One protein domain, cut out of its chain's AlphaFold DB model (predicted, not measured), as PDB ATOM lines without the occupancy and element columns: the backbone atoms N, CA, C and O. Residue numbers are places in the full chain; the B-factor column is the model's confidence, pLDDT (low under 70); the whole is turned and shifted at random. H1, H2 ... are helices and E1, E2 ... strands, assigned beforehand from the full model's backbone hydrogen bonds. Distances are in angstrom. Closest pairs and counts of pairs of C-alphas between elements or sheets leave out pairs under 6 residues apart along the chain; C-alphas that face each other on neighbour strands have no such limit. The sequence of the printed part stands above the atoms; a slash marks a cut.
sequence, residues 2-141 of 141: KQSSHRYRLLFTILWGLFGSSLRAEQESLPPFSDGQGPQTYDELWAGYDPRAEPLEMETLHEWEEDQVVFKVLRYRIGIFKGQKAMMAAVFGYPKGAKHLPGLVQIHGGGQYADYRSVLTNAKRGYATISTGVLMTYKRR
ATOM      1  N   LYS A   2      -8.965  72.309  23.089       53.00
ATOM      2  CA  LYS A   2     -10.236  71.840  22.486       53.00
ATOM      3  C   LYS A   2     -10.572  70.344  22.617       53.00
ATOM      4  O   LYS A   2      -9.703  69.526  22.353       53.00
ATOM      5  N   GLN A   3     -11.868  70.059  22.797       39.97
ATOM      6  CA  GLN A   3     -12.738  69.131  22.028       39.97
ATOM      7  C   GLN A   3     -13.840  68.594  22.957       39.97
ATOM      8  O   GLN A   3     -13.591  68.372  24.129       39.97
ATOM      9  N   SER A   4     -15.069  68.291  22.559       44.62
ATOM     10  CA  SER A   4     -15.889  68.513  21.368       44.62
ATOM     11  C   SER A   4     -17.225  67.864  21.747       44.62
ATOM     12  O   SER A   4     -17.253  66.731  22.221       44.62
ATOM     13  N   SER A   5     -18.330  68.582  21.593       55.69
ATOM     14  CA  SER A   5     -19.681  68.093  21.861       55.69
ATOM     15  C   SER A   5     -20.097  67.037  20.839       55.69
ATOM     16  O   SER A   5     -20.160  67.367  19.654       55.69
ATOM     17  N   HIS A   6     -20.482  65.830  21.256       46.81
ATOM     18  CA  HIS A   6     -21.232  64.904  20.399       46.81
ATOM     19  C   HIS A   6     -22.584  64.562  21.028       46.81
ATOM     20  O   HIS A   6     -22.700  63.888  22.047       46.81
ATOM     21  N   ARG A   7     -23.618  65.122  20.393       58.06
ATOM     22  CA  ARG A   7     -25.035  64.860  20.620       58.06
ATOM     23  C   ARG A   7     -25.333  63.457  20.094       58.06
ATOM     24  O   ARG A   7     -25.353  63.266  18.881       58.06
ATOM     25  N   TYR A   8     -25.597  62.495  20.970       52.34
ATOM     26  CA  TYR A   8     -26.143  61.208  20.542       52.34
ATOM     27  C   TYR A   8     -27.633  61.395  20.229       52.34
ATOM     28  O   TYR A   8     -28.483  61.406  21.115       52.34
ATOM     29  N   ARG A   9     -27.945  61.629  18.948       53.25
ATOM     30  CA  ARG A   9     -29.310  61.549  18.416       53.25
ATOM     31  C   ARG A   9     -29.736  60.082  18.426       53.25
ATOM     32  O   ARG A   9     -29.220  59.278  17.659       53.25
ATOM     33  N   LEU A  10     -30.678  59.769  19.307       50.69
ATOM     34  CA  LEU A  10     -31.423  58.519  19.349       50.69
ATOM     35  C   LEU A  10     -32.209  58.369  18.030       50.69
ATOM     36  O   LEU A  10     -33.134  59.136  17.773       50.69
ATOM     37  N   LEU A  11     -31.825  57.418  17.181       48.50
ATOM     38  CA  LEU A  11     -32.577  57.023  15.988       48.50
ATOM     39  C   LEU A  11     -33.027  55.573  16.180       48.50
ATOM     40  O   LEU A  11     -32.277  54.635  15.932       48.50
ATOM     41  N   PHE A  12     -34.256  55.404  16.668       54.22
ATOM     42  CA  PHE A  12     -34.976  54.136  16.609       54.22
ATOM     43  C   PHE A  12     -35.518  53.966  15.189       54.22
ATOM     44  O   PHE A  12     -36.459  54.653  14.797       54.22
ATOM     45  N   THR A  13     -34.936  53.059  14.409       57.28
ATOM     46  CA  THR A  13     -35.514  52.619  13.133       57.28
ATOM     47  C   THR A  13     -36.014  51.190  13.316       57.28
ATOM     48  O   THR A  13     -35.235  50.242  13.311       57.28
ATOM     49  N   ILE A  14     -37.321  51.037  13.538       57.56
ATOM     50  CA  ILE A  14     -37.999  49.737  13.533       57.56
ATOM     51  C   ILE A  14     -38.170  49.338  12.066       57.56
ATOM     52  O   ILE A  14     -39.034  49.866  11.369       57.56
ATOM     53  N   LEU A  15     -37.322  48.431  11.581       55.06
ATOM     54  CA  LEU A  15     -37.479  47.815  10.268       55.06
ATOM     55  C   LEU A  15     -38.386  46.583  10.423       55.06
ATOM     56  O   LEU A  15     -37.917  45.483  10.707       55.06
ATOM     57  N   TRP A  16     -39.699  46.765  10.270       58.78
ATOM     58  CA  TRP A  16     -40.620  45.641  10.081       58.78
ATOM     59  C   TRP A  16     -40.405  45.067   8.679       58.78
ATOM     60  O   TRP A  16     -41.015  45.494   7.700       58.78
ATOM     61  N   GLY A  17     -39.486  44.109   8.577       57.12
ATOM     62  CA  GLY A  17     -39.344  43.278   7.391       57.12
ATOM     63  C   GLY A  17     -40.583  42.405   7.231       57.12
ATOM     64  O   GLY A  17     -40.768  41.442   7.973       57.12
ATOM     65  N   LEU A  18     -41.424  42.738   6.253       58.22
ATOM     66  CA  LEU A  18     -42.425  41.837   5.692       58.22
ATOM     67  C   LEU A  18     -41.689  40.640   5.073       58.22
ATOM     68  O   LEU A  18     -41.340  40.654   3.895       58.22
ATOM     69  N   PHE A  19     -41.442  39.595   5.864       60.38
ATOM     70  CA  PHE A  19     -41.150  38.268   5.329       60.38
ATOM     71  C   PHE A  19     -42.445  37.727   4.723       60.38
ATOM     72  O   PHE A  19     -43.197  36.980   5.345       60.38
ATOM     73  N   GLY A  20     -42.740  38.162   3.499       56.78
ATOM     74  CA  GLY A  20     -43.705  37.489   2.652       56.78
ATOM     75  C   GLY A  20     -43.134  36.124   2.299       56.78
ATOM     76  O   GLY A  20     -42.319  36.014   1.384       56.78
ATOM     77  N   SER A  21     -43.529  35.090   3.037       57.91
ATOM     78  CA  SER A  21     -43.320  33.705   2.631       57.91
ATOM     79  C   SER A  21     -44.010  33.526   1.284       57.91
ATOM     80  O   SER A  21     -45.233  33.414   1.214       57.91
ATOM     81  N   SER A  22     -43.243  33.560   0.197       57.28
ATOM     82  CA  SER A  22     -43.764  33.134  -1.094       57.28
ATOM     83  C   SER A  22     -44.138  31.661  -0.949       57.28
ATOM     84  O   SER A  22     -43.279  30.796  -0.782       57.28
ATOM     85  N   LEU A  23     -45.439  31.369  -0.949       59.75
ATOM     86  CA  LEU A  23     -45.936  30.010  -1.116       59.75
ATOM     87  C   LEU A  23     -45.610  29.607  -2.554       59.75
ATOM     88  O   LEU A  23     -46.413  29.794  -3.466       59.75
ATOM     89  N   ARG A  24     -44.383  29.136  -2.785       62.12
ATOM     90  CA  ARG A  24     -44.024  28.524  -4.058       62.12
ATOM     91  C   ARG A  24     -44.817  27.228  -4.148       62.12
ATOM     92  O   ARG A  24     -44.666  26.364  -3.286       62.12
ATOM     93  N   ALA A  25     -45.679  27.117  -5.157       70.69
ATOM     94  CA  ALA A  25     -46.302  25.844  -5.484       70.69
ATOM     95  C   ALA A  25     -45.182  24.816  -5.668       70.69
ATOM     96  O   ALA A  25     -44.221  25.065  -6.404       70.69
ATOM     97  N   GLU A  26     -45.257  23.719  -4.922       81.88
ATOM     98  CA  GLU A  26     -44.285  22.648  -5.068       81.88
ATOM     99  C   GLU A  26     -44.399  22.046  -6.488       81.88
ATOM    100  O   GLU A  26     -45.464  22.082  -7.111       81.88
ATOM    101  N   GLN A  27     -43.282  21.558  -7.026       87.50
ATOM    102  CA  GLN A  27     -43.190  21.078  -8.407       87.50
ATOM    103  C   GLN A  27     -43.938  19.747  -8.588       87.50
ATOM    104  O   GLN A  27     -43.919  18.909  -7.692       87.50
ATOM    105  N   GLU A  28     -44.587  19.550  -9.742       89.62
ATOM    106  CA  GLU A  28     -45.216  18.268 -10.098       89.62
ATOM    107  C   GLU A  28     -44.188  17.133 -10.059       89.62
ATOM    108  O   GLU A  28     -43.129  17.248 -10.681       89.62
ATOM    109  N   SER A  29     -44.528  16.017  -9.408       89.94
ATOM    110  CA  SER A  29     -43.660  14.828  -9.389       89.94
ATOM    111  C   SER A  29     -43.531  14.189 -10.765       89.94
ATOM    112  O   SER A  29     -42.521  13.570 -11.082       89.94
ATOM    113  N   LEU A  30     -44.587  14.320 -11.571       88.50
ATOM    114  CA  LEU A  30     -44.637  13.903 -12.963       88.50
ATOM    115  C   LEU A  30     -45.108  15.107 -13.782       88.50
ATOM    116  O   LEU A  30     -46.317  15.348 -13.862       88.50
ATOM    117  N   PRO A  31     -44.182  15.912 -14.333       84.56
ATOM    118  CA  PRO A  31     -44.561  17.076 -15.110       84.56
ATOM    119  C   PRO A  31     -45.380  16.651 -16.338       84.56
ATOM    120  O   PRO A  31     -45.125  15.596 -16.922       84.56
ATOM    121  N   PRO A  32     -46.374  17.458 -16.745       81.44
ATOM    122  CA  PRO A  32     -47.129  17.183 -17.958       81.44
ATOM    123  C   PRO A  32     -46.206  17.212 -19.180       81.44
ATOM    124  O   PRO A  32     -45.236  17.970 -19.220       81.44
ATOM    125  N   PHE A  33     -46.537  16.419 -20.199       81.94
ATOM    126  CA  PHE A  33     -45.782  16.411 -21.448       81.94
ATOM    127  C   PHE A  33     -45.860  17.767 -22.161       81.94
ATOM    128  O   PHE A  33     -46.928  18.385 -22.228       81.94
ATOM    129  N   SER A  34     -44.738  18.210 -22.731       72.94
ATOM    130  CA  SER A  34     -44.703  19.355 -23.640       72.94
ATOM    131  C   SER A  34     -45.468  19.029 -24.924       72.94
ATOM    132  O   SER A  34     -45.366  17.926 -25.458       72.94
ATOM    133  N   ASP A  35     -46.260  19.982 -25.412       80.69
ATOM    134  CA  ASP A  35     -46.955  19.918 -26.708       80.69
ATOM    135  C   ASP A  35     -47.973  18.773 -26.876       80.69
ATOM    136  O   ASP A  35     -48.418  18.482 -27.987       80.69
ATOM    137  N   GLY A  36     -48.378  18.123 -25.778       78.81
ATOM    138  CA  GLY A  36     -49.393  17.063 -25.782       78.81
ATOM    139  C   GLY A  36     -48.943  15.740 -26.411       78.81
ATOM    140  O   GLY A  36     -49.759  14.828 -26.543       78.81
ATOM    141  N   GLN A  37     -47.666  15.609 -26.778       85.19
ATOM    142  CA  GLN A  37     -47.094  14.361 -27.275       85.19
ATOM    143  C   GLN A  37     -46.537  13.551 -26.107       85.19
ATOM    144  O   GLN A  37     -45.679  14.020 -25.365       85.19
ATOM    145  N   GLY A  38     -47.045  12.332 -25.928       87.88
ATOM    146  CA  GLY A  38     -46.504  11.402 -24.940       87.88
ATOM    147  C   GLY A  38     -45.137  10.834 -25.353       87.88
ATOM    148  O   GLY A  38     -44.780  10.898 -26.533       87.88
ATOM    149  N   PRO A  39     -44.392  10.241 -24.406       90.19
ATOM    150  CA  PRO A  39     -43.123   9.572 -24.671       90.19
ATOM    151  C   PRO A  39     -43.329   8.417 -25.652       90.19
ATOM    152  O   PRO A  39     -44.321   7.689 -25.571       90.19
ATOM    153  N   GLN A  40     -42.391   8.250 -26.580       93.88
ATOM    154  CA  GLN A  40     -42.422   7.210 -27.611       93.88
ATOM    155  C   GLN A  40     -41.596   5.982 -27.222       93.88
ATOM    156  O   GLN A  40     -41.739   4.916 -27.824       93.88
ATOM    157  N   THR A  41     -40.748   6.106 -26.203       94.62
ATOM    158  CA  THR A  41     -39.891   5.025 -25.715       94.62
ATOM    159  C   THR A  41     -39.999   4.853 -24.201       94.62
ATOM    160  O   THR A  41     -40.445   5.742 -23.474       94.62
ATOM    161  N   TYR A  42     -39.583   3.682 -23.713       93.62
ATOM    162  CA  TYR A  42     -39.482   3.410 -22.278       93.62
ATOM    163  C   TYR A  42     -38.529   4.390 -21.579       93.62
ATOM    164  O   TYR A  42     -38.844   4.880 -20.498       93.62
ATOM    165  N   ASP A  43     -37.398   4.709 -22.212       93.69
ATOM    166  CA  ASP A  43     -36.411   5.626 -21.642       93.69
ATOM    167  C   ASP A  43     -36.964   7.053 -21.556       93.69
ATOM    168  O   ASP A  43     -36.816   7.704 -20.526       93.69
ATOM    169  N   GLU A  44     -37.676   7.518 -22.590       90.94
ATOM    170  CA  GLU A  44     -38.366   8.815 -22.565       90.94
ATOM    171  C   GLU A  44     -39.445   8.883 -21.480       90.94
ATOM    172  O   GLU A  44     -39.612   9.928 -20.855       90.94
ATOM    173  N   LEU A  45     -40.164   7.783 -21.229       89.50
ATOM    174  CA  LEU A  45     -41.213   7.731 -20.206       89.50
ATOM    175  C   LEU A  45     -40.663   7.964 -18.794       89.50
ATOM    176  O   LEU A  45     -41.330   8.601 -17.979       89.50
ATOM    177  N   TRP A  46     -39.472   7.444 -18.503       90.81
ATOM    178  CA  TRP A  46     -38.851   7.540 -17.179       90.81
ATOM    179  C   TRP A  46     -37.777   8.627 -17.078       90.81
ATOM    180  O   TRP A  46     -37.234   8.851 -15.993       90.81
ATOM    181  N   ALA A  47     -37.471   9.320 -18.178       89.00
ATOM    182  CA  ALA A  47     -36.459  10.364 -18.217       89.00
ATOM    183  C   ALA A  47     -36.739  11.450 -17.163       89.00
ATOM    184  O   ALA A  47     -37.789  12.088 -17.151       89.00
ATOM    185  N   GLY A  48     -35.772  11.665 -16.268       87.06
ATOM    186  CA  GLY A  48     -35.851  12.693 -15.227       87.06
ATOM    187  C   GLY A  48     -36.729  12.350 -14.017       87.06
ATOM    188  O   GLY A  48     -36.784  13.159 -13.094       87.06
ATOM    189  N   TYR A  49     -37.373  11.177 -13.971       90.12
ATOM    190  CA  TYR A  49     -38.098  10.742 -12.777       90.12
ATOM    191  C   TYR A  49     -37.126  10.233 -11.704       90.12
ATOM    192  O   TYR A  49     -36.463   9.210 -11.880       90.12
ATOM    193  N   ASP A  50     -37.077  10.927 -10.566       91.00
ATOM    194  CA  ASP A  50     -36.390  10.461  -9.362       91.00
ATOM    195  C   ASP A  50     -37.414  10.198  -8.242       91.00
ATOM    196  O   ASP A  50     -37.927  11.146  -7.642       91.00
ATOM    197  N   PRO A  51     -37.693   8.926  -7.892       88.81
ATOM    198  CA  PRO A  51     -38.640   8.589  -6.831       88.81
ATOM    199  C   PRO A  51     -38.162   8.994  -5.424       88.81
ATOM    200  O   PRO A  51     -38.904   8.806  -4.461       88.81
ATOM    201  N   ARG A  52     -36.928   9.499  -5.271       91.12
ATOM    202  CA  ARG A  52     -36.357   9.973  -3.999       91.12
ATOM    203  C   ARG A  52     -36.226  11.491  -3.905       91.12
ATOM    204  O   ARG A  52     -35.804  11.978  -2.857       91.12
ATOM    205  N   ALA A  53     -36.579  12.231  -4.956       91.38
ATOM    206  CA  ALA A  53     -36.473  13.689  -4.963       91.38
ATOM    207  C   ALA A  53     -37.352  14.351  -3.888       91.38
ATOM    208  O   ALA A  53     -37.034  15.433  -3.395       91.38
ATOM    209  N   GLU A  54     -38.447  13.693  -3.504       90.44
ATOM    210  CA  GLU A  54     -39.412  14.192  -2.531       90.44
ATOM    211  C   GLU A  54     -39.374  13.388  -1.224       90.44
ATOM    212  O   GLU A  54     -39.217  12.162  -1.246       90.44
ATOM    213  N   PRO A  55     -39.554  14.040  -0.060       92.69
ATOM    214  CA  PRO A  55     -39.653  13.332   1.207       92.69
ATOM    215  C   PRO A  55     -40.952  12.519   1.279       92.69
ATOM    216  O   PRO A  55     -42.012  12.957   0.841       92.69
ATOM    217  N   LEU A  56     -40.891  11.360   1.939       93.06
ATOM    218  CA  LEU A  56     -42.038  10.458   2.086       93.06
ATOM    219  C   LEU A  56     -43.175  11.037   2.953       93.06
ATOM    220  O   LEU A  56     -44.296  10.551   2.870       93.06
ATOM    221  N   GLU A  57     -42.903  12.040   3.800       94.19
ATOM    222  CA  GLU A  57     -43.890  12.686   4.695       94.19
ATOM    223  C   GLU A  57     -44.831  11.669   5.381       94.19
ATOM    224  O   GLU A  57     -46.055  11.723   5.254       94.19
ATOM    225  N   MET A  58     -44.236  10.684   6.062       95.25
ATOM    226  CA  MET A  58     -44.960   9.576   6.687       95.25
ATOM    227  C   MET A  58     -45.533   9.962   8.059       95.25
ATOM    228  O   MET A  58     -44.845  10.547   8.892       95.25
ATOM    229  N   GLU A  59     -46.759   9.526   8.326       96.31
ATOM    230  CA  GLU A  59     -47.440   9.607   9.613       96.31
ATOM    231  C   GLU A  59     -48.035   8.242   9.995       96.31
ATOM    232  O   GLU A  59     -48.605   7.543   9.155       96.31
ATOM    233  N   THR A  60     -47.940   7.870  11.275       97.50
ATOM    234  CA  THR A  60     -48.699   6.740  11.837       97.50
ATOM    235  C   THR A  60     -50.032   7.255  12.367       97.50
ATOM    236  O   THR A  60     -50.061   8.015  13.329       97.50
ATOM    237  N   LEU A  61     -51.131   6.846  11.736       96.44
ATOM    238  CA  LEU A  61     -52.490   7.260  12.098       96.44
ATOM    239  C   LEU A  61     -53.078   6.414  13.231       96.44
ATOM    240  O   LEU A  61     -53.891   6.893  14.016       96.44
ATOM    241  N   HIS A  62     -52.697   5.141  13.281       97.44
ATOM    242  CA  HIS A  62     -53.140   4.195  14.292       97.44
ATOM    243  C   HIS A  62     -52.092   3.097  14.450       97.44
ATOM    244  O   HIS A  62     -51.481   2.695  13.462       97.44
ATOM    245  N   GLU A  63     -51.904   2.603  15.669       98.50
ATOM    246  CA  GLU A  63     -50.983   1.517  15.992       98.50
ATOM    247  C   GLU A  63     -51.674   0.557  16.961       98.50
ATOM    248  O   GLU A  63     -52.332   0.997  17.906       98.50
ATOM    249  N   TRP A  64     -51.549  -0.743  16.704       98.56
ATOM    250  CA  TRP A  64     -52.100  -1.787  17.564       98.56
ATOM    251  C   TRP A  64     -51.246  -3.052  17.509       98.56
ATOM    252  O   TRP A  64     -50.375  -3.200  16.650       98.56
ATOM    253  N   GLU A  65     -51.502  -3.971  18.437       98.38
ATOM    254  CA  GLU A  65     -50.877  -5.289  18.461       98.38
ATOM    255  C   GLU A  65     -51.942  -6.383  18.407       98.38
ATOM    256  O   GLU A  65     -52.982  -6.284  19.056       98.38
ATOM    257  N   GLU A  66     -51.660  -7.445  17.662       98.00
ATOM    258  CA  GLU A  66     -52.491  -8.646  17.582       98.00
ATOM    259  C   GLU A  66     -51.579  -9.839  17.280       98.00
ATOM    260  O   GLU A  66     -50.695  -9.738  16.433       98.00
ATOM    261  N   ASP A  67     -51.748 -10.959  17.987       97.31
ATOM    262  CA  ASP A  67     -50.995 -12.201  17.746       97.31
ATOM    263  C   ASP A  67     -49.463 -12.026  17.639       97.31
ATOM    264  O   ASP A  67     -48.816 -12.587  16.755       97.31
ATOM    265  N   GLN A  68     -48.869 -11.236  18.545       98.25
ATOM    266  CA  GLN A  68     -47.434 -10.890  18.547       98.25
ATOM    267  C   GLN A  68     -46.953 -10.137  17.293       98.25
ATOM    268  O   GLN A  68     -45.753 -10.082  17.018       98.25
ATOM    269  N   VAL A  69     -47.864  -9.511  16.553       98.69
ATOM    270  CA  VAL A  69     -47.571  -8.636  15.419       98.69
ATOM    271  C   VAL A  69     -47.926  -7.205  15.799       98.69
ATOM    272  O   VAL A  69     -49.002  -6.943  16.330       98.69
ATOM    273  N   VAL A  70     -47.007  -6.281  15.532       98.75
ATOM    274  CA  VAL A  70     -47.261  -4.840  15.622       98.75
ATOM    275  C   VAL A  70     -47.787  -4.379  14.271       98.75
ATOM    276  O   VAL A  70     -47.167  -4.657  13.243       98.75
ATOM    277  N   PHE A  71     -48.898  -3.655  14.277       98.75
ATOM    278  CA  PHE A  71     -49.528  -3.087  13.093       98.75
ATOM    279  C   PHE A  71     -49.587  -1.571  13.172       98.75
ATOM    280  O   PHE A  71     -49.723  -0.992  14.247       98.75
ATOM    281  N   LYS A  72     -49.541  -0.927  12.008       98.50
ATOM    282  CA  LYS A  72     -49.670   0.516  11.841       98.50
ATOM    283  C   LYS A  72     -50.558   0.818  10.646       98.50
ATOM    284  O   LYS A  72     -50.298   0.325   9.549       98.50
ATOM    285  N   VAL A  73     -51.560   1.675  10.825       97.31
ATOM    286  CA  VAL A  73     -52.139   2.407   9.694       97.31
ATOM    287  C   VAL A  73     -51.227   3.592   9.423       97.31
ATOM    288  O   VAL A  73     -51.067   4.464  10.277       97.31
ATOM    289  N   LEU A  74     -50.622   3.617   8.244       96.44
ATOM    290  CA  LEU A  74     -49.726   4.678   7.804       96.44
ATOM    291  C   LEU A  74     -50.416   5.571   6.778       96.44
ATOM    292  O   LEU A  74     -51.225   5.108   5.972       96.44
ATOM    293  N   ARG A  75     -50.024   6.841   6.766       95.50
ATOM    294  CA  ARG A  75     -50.241   7.774   5.664       95.50
ATOM    295  C   ARG A  75     -48.890   8.288   5.193       95.50
ATOM    296  O   ARG A  75     -48.071   8.644   6.026       95.50
ATOM    297  N   TYR A  76     -48.658   8.338   3.888       95.00
ATOM    298  CA  TYR A  76     -47.414   8.865   3.320       95.00
ATOM    299  C   TYR A  76     -47.654   9.531   1.970       95.00
ATOM    300  O   TYR A  76     -48.635   9.242   1.288       95.00
ATOM    301  N   ARG A  77     -46.775  10.454   1.596       94.38
ATOM    302  CA  ARG A  77     -46.812  11.171   0.325       94.38
ATOM    303  C   ARG A  77     -46.328  10.274  -0.808       94.38
ATOM    304  O   ARG A  77     -45.341   9.560  -0.661       94.38
ATOM    305  N   ILE A  78     -47.019  10.342  -1.941       93.06
ATOM    306  CA  ILE A  78     -46.646   9.639  -3.180       93.06
ATOM    307  C   ILE A  78     -46.309  10.591  -4.332       93.06
ATOM    308  O   ILE A  78     -45.954  10.137  -5.415       93.06
ATOM    309  N   GLY A  79     -46.459  11.895  -4.109       92.50
ATOM    310  CA  GLY A  79     -46.095  12.920  -5.070       92.50
ATOM    311  C   GLY A  79     -46.964  14.165  -4.975       92.50
ATOM    312  O   GLY A  79     -47.795  14.313  -4.073       92.50
ATOM    313  N   ILE A  80     -46.793  15.035  -5.955       91.12
ATOM    314  CA  ILE A  80     -47.594  16.212  -6.240       91.12
ATOM    315  C   ILE A  80     -48.191  16.020  -7.610       91.12
ATOM    316  O   ILE A  80     -47.467  15.866  -8.593       91.12
ATOM    317  N   PHE A  81     -49.514  16.062  -7.643       88.94
ATOM    318  CA  PHE A  81     -50.270  15.993  -8.876       88.94
ATOM    319  C   PHE A  81     -51.261  17.149  -8.900       88.94
ATOM    320  O   PHE A  81     -52.048  17.323  -7.965       88.94
ATOM    321  N   LYS A  82     -51.242  17.939  -9.975       88.19
ATOM    322  CA  LYS A  82     -52.105  19.118 -10.163       88.19
ATOM    323  C   LYS A  82     -51.967  20.139  -9.021       88.19
ATOM    324  O   LYS A  82     -52.957  20.682  -8.530       88.19
ATOM    325  N   GLY A  83     -50.738  20.362  -8.569       88.56
ATOM    326  CA  GLY A  83     -50.356  21.296  -7.516       88.56
ATOM    327  C   GLY A  83     -50.777  20.862  -6.115       88.56
ATOM    328  O   GLY A  83     -50.782  21.686  -5.203       88.56
ATOM    329  N   GLN A  84     -51.185  19.603  -5.932       88.94
ATOM    330  CA  GLN A  84     -51.667  19.076  -4.657       88.94
ATOM    331  C   GLN A  84     -50.842  17.870  -4.224       88.94
ATOM    332  O   GLN A  84     -50.588  16.969  -5.022       88.94
ATOM    333  N   LYS A  85     -50.492  17.819  -2.933       90.88
ATOM    334  CA  LYS A  85     -49.875  16.632  -2.337       90.88
ATOM    335  C   LYS A  85     -50.848  15.461  -2.401       90.88
ATOM    336  O   LYS A  85     -51.946  15.509  -1.846       90.88
ATOM    337  N   ALA A  86     -50.418  14.399  -3.059       91.88
ATOM    338  CA  ALA A  86     -51.104  13.127  -3.082       91.88
ATOM    339  C   ALA A  86     -50.587  12.252  -1.942       91.88
ATOM    340  O   ALA A  86     -49.390  11.985  -1.838       91.88
ATOM    341  N   MET A  87     -51.507  11.802  -1.091       93.50
ATOM    342  CA  MET A  87     -51.203  10.961   0.063       93.50
ATOM    343  C   MET A  87     -51.800   9.571  -0.145       93.50
ATOM    344  O   MET A  87     -52.918   9.444  -0.632       93.50
ATOM    345  N   MET A  88     -51.097   8.525   0.261       94.25
ATOM    346  CA  MET A  88     -51.561   7.142   0.237       94.25
ATOM    347  C   MET A  88     -51.695   6.609   1.662       94.25
ATOM    348  O   MET A  88     -50.889   6.934   2.535       94.25
ATOM    349  N   ALA A  89     -52.728   5.798   1.894       94.38
ATOM    350  CA  ALA A  89     -52.876   5.015   3.114       94.38
ATOM    351  C   ALA A  89     -52.247   3.633   2.939       94.38
ATOM    352  O   ALA A  89     -52.288   3.071   1.845       94.38
ATOM    353  N   ALA A  90     -51.755   3.035   4.014       97.06
ATOM    354  CA  ALA A  90     -51.360   1.633   4.014       97.06
ATOM    355  C   ALA A  90     -51.561   0.997   5.384       97.06
ATOM    356  O   ALA A  90     -51.591   1.688   6.402       97.06
ATOM    357  N   VAL A  91     -51.628  -0.332   5.402       98.00
ATOM    358  CA  VAL A  91     -51.417  -1.111   6.624       98.00
ATOM    359  C   VAL A  91     -50.006  -1.671   6.573       98.00
ATOM    360  O   VAL A  91     -49.646  -2.369   5.631       98.00
ATOM    361  N   PHE A  92     -49.202  -1.366   7.579       98.44
ATOM    362  CA  PHE A  92     -47.865  -1.911   7.764       98.44
ATOM    363  C   PHE A  92     -47.835  -2.780   9.015       98.44
ATOM    364  O   PHE A  92     -48.526  -2.481   9.984       98.44
ATOM    365  N   GLY A  93     -47.029  -3.834   9.033       98.50
ATOM    366  CA  GLY A  93     -46.846  -4.614  10.248       98.50
ATOM    367  C   GLY A  93     -45.679  -5.583  10.199       98.50
ATOM    368  O   GLY A  93     -45.126  -5.872   9.136       98.50
ATOM    369  N   TYR A  94     -45.274  -6.033  11.382       98.75
ATOM    370  CA  TYR A  94     -44.083  -6.851  11.599       98.75
ATOM    371  C   TYR A  94     -44.158  -7.611  12.939       98.75
ATOM    372  O   TYR A  94     -44.819  -7.147  13.872       98.75
ATOM    373  N   PRO A  95     -43.463  -8.757  13.082       98.69
ATOM    374  CA  PRO A  95     -43.319  -9.462  14.357       98.69
ATOM    375  C   PRO A  95     -42.751  -8.577  15.462       98.69
ATOM    376  O   PRO A  95     -41.710  -7.934  15.299       98.69
ATOM    377  N   LYS A  96     -43.405  -8.581  16.622       98.50
ATOM    378  CA  LYS A  96     -42.987  -7.804  17.786       98.50
ATOM    379  C   LYS A  96     -41.569  -8.186  18.216       98.50
ATOM    380  O   LYS A  96     -41.234  -9.357  18.356       98.50
ATOM    381  N   GLY A  97     -40.731  -7.175  18.435       97.62
ATOM    382  CA  GLY A  97     -39.347  -7.343  18.894       97.62
ATOM    383  C   GLY A  97     -38.348  -7.797  17.823       97.62
ATOM    384  O   GLY A  97     -37.146  -7.794  18.091       97.62
ATOM    385  N   ALA A  98     -38.801  -8.137  16.616       97.00
ATOM    386  CA  ALA A  98     -37.910  -8.540  15.540       97.00
ATOM    387  C   ALA A  98     -37.212  -7.337  14.879       97.00
ATOM    388  O   ALA A  98     -37.717  -6.213  14.864       97.00
ATOM    389  N   LYS A  99     -36.020  -7.581  14.330       96.62
ATOM    390  CA  LYS A  99     -35.165  -6.589  13.663       96.62
ATOM    391  C   LYS A  99     -34.576  -7.203  12.395       96.62
ATOM    392  O   LYS A  99     -34.472  -8.421  12.307       96.62
ATOM    393  N   HIS A 100     -34.172  -6.362  11.440       97.25
ATOM    394  CA  HIS A 100     -33.531  -6.788  10.182       97.25
ATOM    395  C   HIS A 100     -34.352  -7.813   9.384       97.25
ATOM    396  O   HIS A 100     -33.817  -8.773   8.834       97.25
ATOM    397  N   LEU A 101     -35.669  -7.612   9.346       98.12
ATOM    398  CA  LEU A 101     -36.586  -8.507   8.656       98.12
ATOM    399  C   LEU A 101     -36.559  -8.291   7.139       98.12
ATOM    400  O   LEU A 101     -36.441  -7.145   6.695       98.12
ATOM    401  N   PRO A 102     -36.767  -9.350   6.338       98.38
ATOM    402  CA  PRO A 102     -37.131  -9.183   4.940       98.38
ATOM    403  C   PRO A 102     -38.459  -8.417   4.818       98.38
ATOM    404  O   PRO A 102     -39.401  -8.634   5.587       98.38
ATOM    405  N   GLY A 103     -38.517  -7.510   3.843       98.38
ATOM    406  CA  GLY A 103     -39.683  -6.678   3.557       98.38
ATOM    407  C   GLY A 103     -40.528  -7.231   2.411       98.38
ATOM    408  O   GLY A 103     -39.981  -7.677   1.404       98.38
ATOM    409  N   LEU A 104     -41.852  -7.155   2.536       98.44
ATOM    410  CA  LEU A 104     -42.807  -7.440   1.465       98.44
ATOM    411  C   LEU A 104     -43.689  -6.220   1.197       98.44
ATOM    412  O   LEU A 104     -44.189  -5.579   2.123       98.44
ATOM    413  N   VAL A 105     -43.920  -5.940  -0.083       97.44
ATOM    414  CA  VAL A 105     -44.907  -4.958  -0.539       97.44
ATOM    415  C   VAL A 105     -46.053  -5.726  -1.180       97.44
ATOM    416  O   VAL A 105     -45.855  -6.436  -2.164       97.44
ATOM    417  N   GLN A 106     -47.248  -5.608  -0.609       96.12
ATOM    418  CA  GLN A 106     -48.462  -6.201  -1.150       96.12
ATOM    419  C   GLN A 106     -49.268  -5.126  -1.877       96.12
ATOM    420  O   GLN A 106     -49.720  -4.157  -1.269       96.12
ATOM    421  N   ILE A 107     -49.446  -5.337  -3.181       94.25
ATOM    422  CA  ILE A 107     -50.253  -4.502  -4.071       94.25
ATOM    423  C   ILE A 107     -51.526  -5.284  -4.384       94.25
ATOM    424  O   ILE A 107     -51.463  -6.441  -4.807       94.25
ATOM    425  N   HIS A 108     -52.683  -4.690  -4.118       92.38
ATOM    426  CA  HIS A 108     -53.976  -5.325  -4.360       92.38
ATOM    427  C   HIS A 108     -54.468  -5.099  -5.799       92.38
ATOM    428  O   HIS A 108     -53.958  -4.243  -6.523       92.38
ATOM    429  N   GLY A 109     -55.491  -5.851  -6.213       91.25
ATOM    430  CA  GLY A 109     -56.153  -5.659  -7.506       91.25
ATOM    431  C   GLY A 109     -57.082  -4.440  -7.529       91.25
ATOM    432  O   GLY A 109     -57.324  -3.790  -6.509       91.25
ATOM    433  N   GLY A 110     -57.645  -4.126  -8.699       91.12
ATOM    434  CA  GLY A 110     -58.628  -3.046  -8.835       91.12
ATOM    435  C   GLY A 110     -59.858  -3.255  -7.937       91.12
ATOM    436  O   GLY A 110     -60.361  -4.369  -7.819       91.12
ATOM    437  N   GLY A 111     -60.334  -2.185  -7.292       88.56
ATOM    438  CA  GLY A 111     -61.510  -2.211  -6.404       88.56
ATOM    439  C   GLY A 111     -61.265  -2.749  -4.986       88.56
ATOM    440  O   GLY A 111     -62.189  -2.755  -4.176       88.56
ATOM    441  N   GLN A 112     -60.044  -3.185  -4.671       90.56
ATOM    442  CA  GLN A 112     -59.645  -3.633  -3.333       90.56
ATOM    443  C   GLN A 112     -58.997  -2.491  -2.522       90.56
ATOM    444  O   GLN A 112     -58.933  -1.348  -2.976       90.56
ATOM    445  N   TYR A 113     -58.566  -2.793  -1.298       92.06
ATOM    446  CA  TYR A 113     -57.988  -1.846  -0.341       92.06
ATOM    447  C   TYR A 113     -56.865  -2.515   0.469       92.06
ATOM    448  O   TYR A 113     -56.641  -3.720   0.348       92.06
ATOM    449  N   ALA A 114     -56.163  -1.733   1.298       92.06
ATOM    450  CA  ALA A 114     -55.123  -2.251   2.185       92.06
ATOM    451  C   ALA A 114     -55.697  -3.279   3.177       92.06
ATOM    452  O   ALA A 114     -56.593  -2.961   3.959       92.06
ATOM    453  N   ASP A 115     -55.160  -4.495   3.177       93.81
ATOM    454  CA  ASP A 115     -55.680  -5.625   3.946       93.81
ATOM    455  C   ASP A 115     -54.691  -6.068   5.033       93.81
ATOM    456  O   ASP A 115     -53.628  -6.638   4.763       93.81
ATOM    457  N   TYR A 116     -55.076  -5.853   6.295       96.38
ATOM    458  CA  TYR A 116     -54.269  -6.252   7.448       96.38
ATOM    459  C   TYR A 116     -54.074  -7.773   7.540       96.38
ATOM    460  O   TYR A 116     -53.083  -8.215   8.117       96.38
ATOM    461  N   ARG A 117     -54.959  -8.596   6.954       96.88
ATOM    462  CA  ARG A 117     -54.837 -10.064   7.021       96.88
ATOM    463  C   ARG A 117     -53.627 -10.572   6.246       96.88
ATOM    464  O   ARG A 117     -52.945 -11.498   6.695       96.88
ATOM    465  N   SER A 118     -53.331  -9.939   5.112       96.25
ATOM    466  CA  SER A 118     -52.113 -10.203   4.342       96.25
ATOM    467  C   SER A 118     -50.863  -9.860   5.164       96.25
ATOM    468  O   SER A 118     -49.915 -10.646   5.215       96.25
ATOM    469  N   VAL A 119     -50.897  -8.738   5.890       98.44
ATOM    470  CA  VAL A 119     -49.820  -8.314   6.802       98.44
ATOM    471  C   VAL A 119     -49.651  -9.296   7.965       98.44
ATOM    472  O   VAL A 119     -48.536  -9.746   8.213       98.44
ATOM    473  N   LEU A 120     -50.742  -9.694   8.626       98.62
ATOM    474  CA  LEU A 120     -50.740 -10.660   9.730       98.62
ATOM    475  C   LEU A 120     -50.129 -11.998   9.303       98.62
ATOM    476  O   LEU A 120     -49.246 -12.533   9.974       98.62
ATOM    477  N   THR A 121     -50.573 -12.526   8.161       98.25
ATOM    478  CA  THR A 121     -50.103 -13.811   7.624       98.25
ATOM    479  C   THR A 121     -48.602 -13.782   7.342       98.25
ATOM    480  O   THR A 121     -47.887 -14.729   7.671       98.25
ATOM    481  N   ASN A 122     -48.107 -12.693   6.754       98.44
ATOM    482  CA  ASN A 122     -46.695 -12.550   6.421       98.44
ATOM    483  C   ASN A 122     -45.829 -12.264   7.652       98.44
ATOM    484  O   ASN A 122     -44.733 -12.811   7.766       98.44
ATOM    485  N   ALA A 123     -46.328 -11.487   8.611       98.56
ATOM    486  CA  ALA A 123     -45.642 -11.273   9.875       98.56
ATOM    487  C   ALA A 123     -45.477 -12.594  10.638       98.56
ATOM    488  O   ALA A 123     -44.363 -12.931  11.025       98.56
ATOM    489  N   LYS A 124     -46.513 -13.440  10.715       98.00
ATOM    490  CA  LYS A 124     -46.393 -14.799  11.284       98.00
ATOM    491  C   LYS A 124     -45.348 -15.683  10.576       98.00
ATOM    492  O   LYS A 124     -44.904 -16.673  11.147       98.00
ATOM    493  N   ARG A 125     -44.926 -15.322   9.360       98.06
ATOM    494  CA  ARG A 125     -43.860 -15.982   8.582       98.06
ATOM    495  C   ARG A 125     -42.501 -15.269   8.661       98.06
ATOM    496  O   ARG A 125     -41.575 -15.685   7.976       98.06
ATOM    497  N   GLY A 126     -42.371 -14.221   9.476       98.19
ATOM    498  CA  GLY A 126     -41.115 -13.503   9.701       98.19
ATOM    499  C   GLY A 126     -40.865 -12.304   8.782       98.19
ATOM    500  O   GLY A 126     -39.725 -11.865   8.683       98.19
ATOM    501  N   TYR A 127     -41.887 -11.760   8.115       98.75
ATOM    502  CA  TYR A 127     -41.730 -10.618   7.205       98.75
ATOM    503  C   TYR A 127     -42.290  -9.323   7.793       98.75
ATOM    504  O   TYR A 127     -43.372  -9.311   8.381       98.75
ATOM    505  N   ALA A 128     -41.605  -8.207   7.548       98.69
ATOM    506  CA  ALA A 128     -42.231  -6.892   7.641       98.69
ATOM    507  C   ALA A 128     -43.024  -6.654   6.350       98.69
ATOM    508  O   ALA A 128     -42.475  -6.787   5.260       98.69
ATOM    509  N   THR A 129     -44.310  -6.333   6.437       98.69
ATOM    510  CA  THR A 129     -45.171  -6.207   5.250       98.69
ATOM    511  C   THR A 129     -45.892  -4.876   5.242       98.69
ATOM    512  O   THR A 129     -46.486  -4.501   6.249       98.69
ATOM    513  N   ILE A 130     -45.890  -4.197   4.096       98.19
ATOM    514  CA  ILE A 130     -46.791  -3.082   3.805       98.19
ATOM    515  C   ILE A 130     -47.827  -3.524   2.769       98.19
ATOM    516  O   ILE A 130     -47.480  -4.002   1.692       98.19
ATOM    517  N   SER A 131     -49.101  -3.378   3.103       97.81
ATOM    518  CA  SER A 131     -50.235  -3.511   2.194       97.81
ATOM    519  C   SER A 131     -50.650  -2.113   1.756       97.81
ATOM    520  O   SER A 131     -51.116  -1.311   2.572       97.81
ATOM    521  N   THR A 132     -50.405  -1.784   0.489       94.31
ATOM    522  CA  THR A 132     -50.696  -0.453  -0.054       94.31
ATOM    523  C   THR A 132     -52.193  -0.295  -0.248       94.31
ATOM    524  O   THR A 132     -52.820  -1.180  -0.817       94.31
ATOM    525  N   GLY A 133     -52.764   0.817   0.203       87.19
ATOM    526  CA  GLY A 133     -54.147   1.175  -0.086       87.19
ATOM    527  C   GLY A 133     -54.263   2.070  -1.313       87.19
ATOM    528  O   GLY A 133     -53.324   2.256  -2.086       87.19
ATOM    529  N   VAL A 134     -55.436   2.674  -1.461       77.44
ATOM    530  CA  VAL A 134     -55.715   3.649  -2.518       77.44
ATOM    531  C   VAL A 134     -55.438   5.082  -2.055       77.44
ATOM    532  O   VAL A 134     -55.317   5.367  -0.860       77.44
ATOM    533  N   LEU A 135     -55.326   5.987  -3.027       75.06
ATOM    534  CA  LEU A 135     -55.070   7.412  -2.831       75.06
ATOM    535  C   LEU A 135     -56.065   8.042  -1.838       75.06
ATOM    536  O   LEU A 135     -57.274   8.041  -2.058       75.06
ATOM    537  N   MET A 136     -55.538   8.663  -0.787       69.25
ATOM    538  CA  MET A 136     -56.256   9.613   0.052       69.25
ATOM    539  C   MET A 136     -56.033  11.028  -0.489       69.25
ATOM    540  O   MET A 136     -55.055  11.696  -0.153       69.25
ATOM    541  N   THR A 137     -56.958  11.540  -1.301       60.53
ATOM    542  CA  THR A 137     -57.018  12.990  -1.522       60.53
ATOM    543  C   THR A 137     -57.624  13.643  -0.285       60.53
ATOM    544  O   THR A 137     -58.762  13.338   0.081       60.53
ATOM    545  N   TYR A 138     -56.894  14.547   0.369       44.72
ATOM    546  CA  TYR A 138     -57.456  15.343   1.456       44.72
ATOM    547  C   TYR A 138     -58.525  16.282   0.889       44.72
ATOM    548  O   TYR A 138     -58.222  17.289   0.255       44.72
ATOM    549  N   LYS A 139     -59.795  15.970   1.138       41.53
ATOM    550  CA  LYS A 139     -60.862  16.970   1.123       41.53
ATOM    551  C   LYS A 139     -61.697  16.810   2.386       41.53
ATOM    552  O   LYS A 139     -62.839  16.371   2.337       41.53
ATOM    553  N   ARG A 140     -61.108  17.165   3.532       37.31
ATOM    554  CA  ARG A 140     -61.911  17.539   4.701       37.31
ATOM    555  C   ARG A 140     -62.531  18.899   4.385       37.31
ATOM    556  O   ARG A 140     -61.826  19.905   4.371       37.31
ATOM    557  N   ARG A 141     -63.813  18.894   4.025       38.75
ATOM    558  CA  ARG A 141     -64.696  19.993   4.420       38.75
ATOM    559  C   ARG A 141     -65.116  19.743   5.857       38.75
ATOM    560  O   ARG A 141     -65.281  18.548   6.191       38.75
TER     561      ARG A 141
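This is residues 2 to 141 of the 141 residues of an uncharacterized protein of Novipirellula artificiosorum (UniProt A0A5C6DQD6). Look first for a twisted five-strand sheet with the short helix H2 packed on one face; beyond the sheet, a loop holds the small helix H1, and residues 2 to 24 stick out as a long tail. The 140 printed residues run H1 E1 E2 E3 E4 H2 E5; the sheet's order is E1 E2 E3 E5 E4, mixed. The class is mixed, helices and strands, with under half of the residues in named elements. The whole is extended, with a radius of gyration of the C-alphas of 25.9 A, spanning 95 by 50 by 36 A.

Find C-alpha 59 at (-47.440, 9.607, 9.613), where E1, residues 59 to 66, begins its 20.5 A; it bends by 52 degrees at residue 62. E2, residues 69 to 81, covers 34.7 A, and E3, residues 84 to 95, 35.3 A. E4 is residues 103 to 106, 10.0 A. E5, residues 128 to 136, covers 23.0 A to C-alpha 136 at (-56.256, 9.613, 0.052), bending by 51 degrees at residue 133. H2 is residues 116 to 123, 10.3 A; H1 is residues 42 to 46, 6.6 A.

E1 E2 E3 form a meander, each strand the antiparallel neighbour of the one before, in two hairpins: check N 61 and O 73, 2.8 A, then N 72 and O 92, 2.7 A. E5 is antiparallel to E3, with N 131 and O 91 at 2.8 A, and parallel to E4, with N 104 and O 128 at 2.8 A. E4, H2, E5 form a strand-helix-strand unit, parallel strands joined through a helix, with a right-handed crossover. H2 is on the sheet at a height of 6.6 A; its closest C-alphas to E3 are Ala 123 and Tyr 94, 5.0 A. H1 is not on the sheet. In H1 and H2 every O i to N i+4 pair is within hydrogen-bond range.

The farthest C-alphas, Lys 2 and Thr 121, are 95.6 A apart. The printed part has no cut; the link H1 to E1 is long, 12 residues. Look for pLDDT under 70 at residues 2 to 24 and 136 to 141.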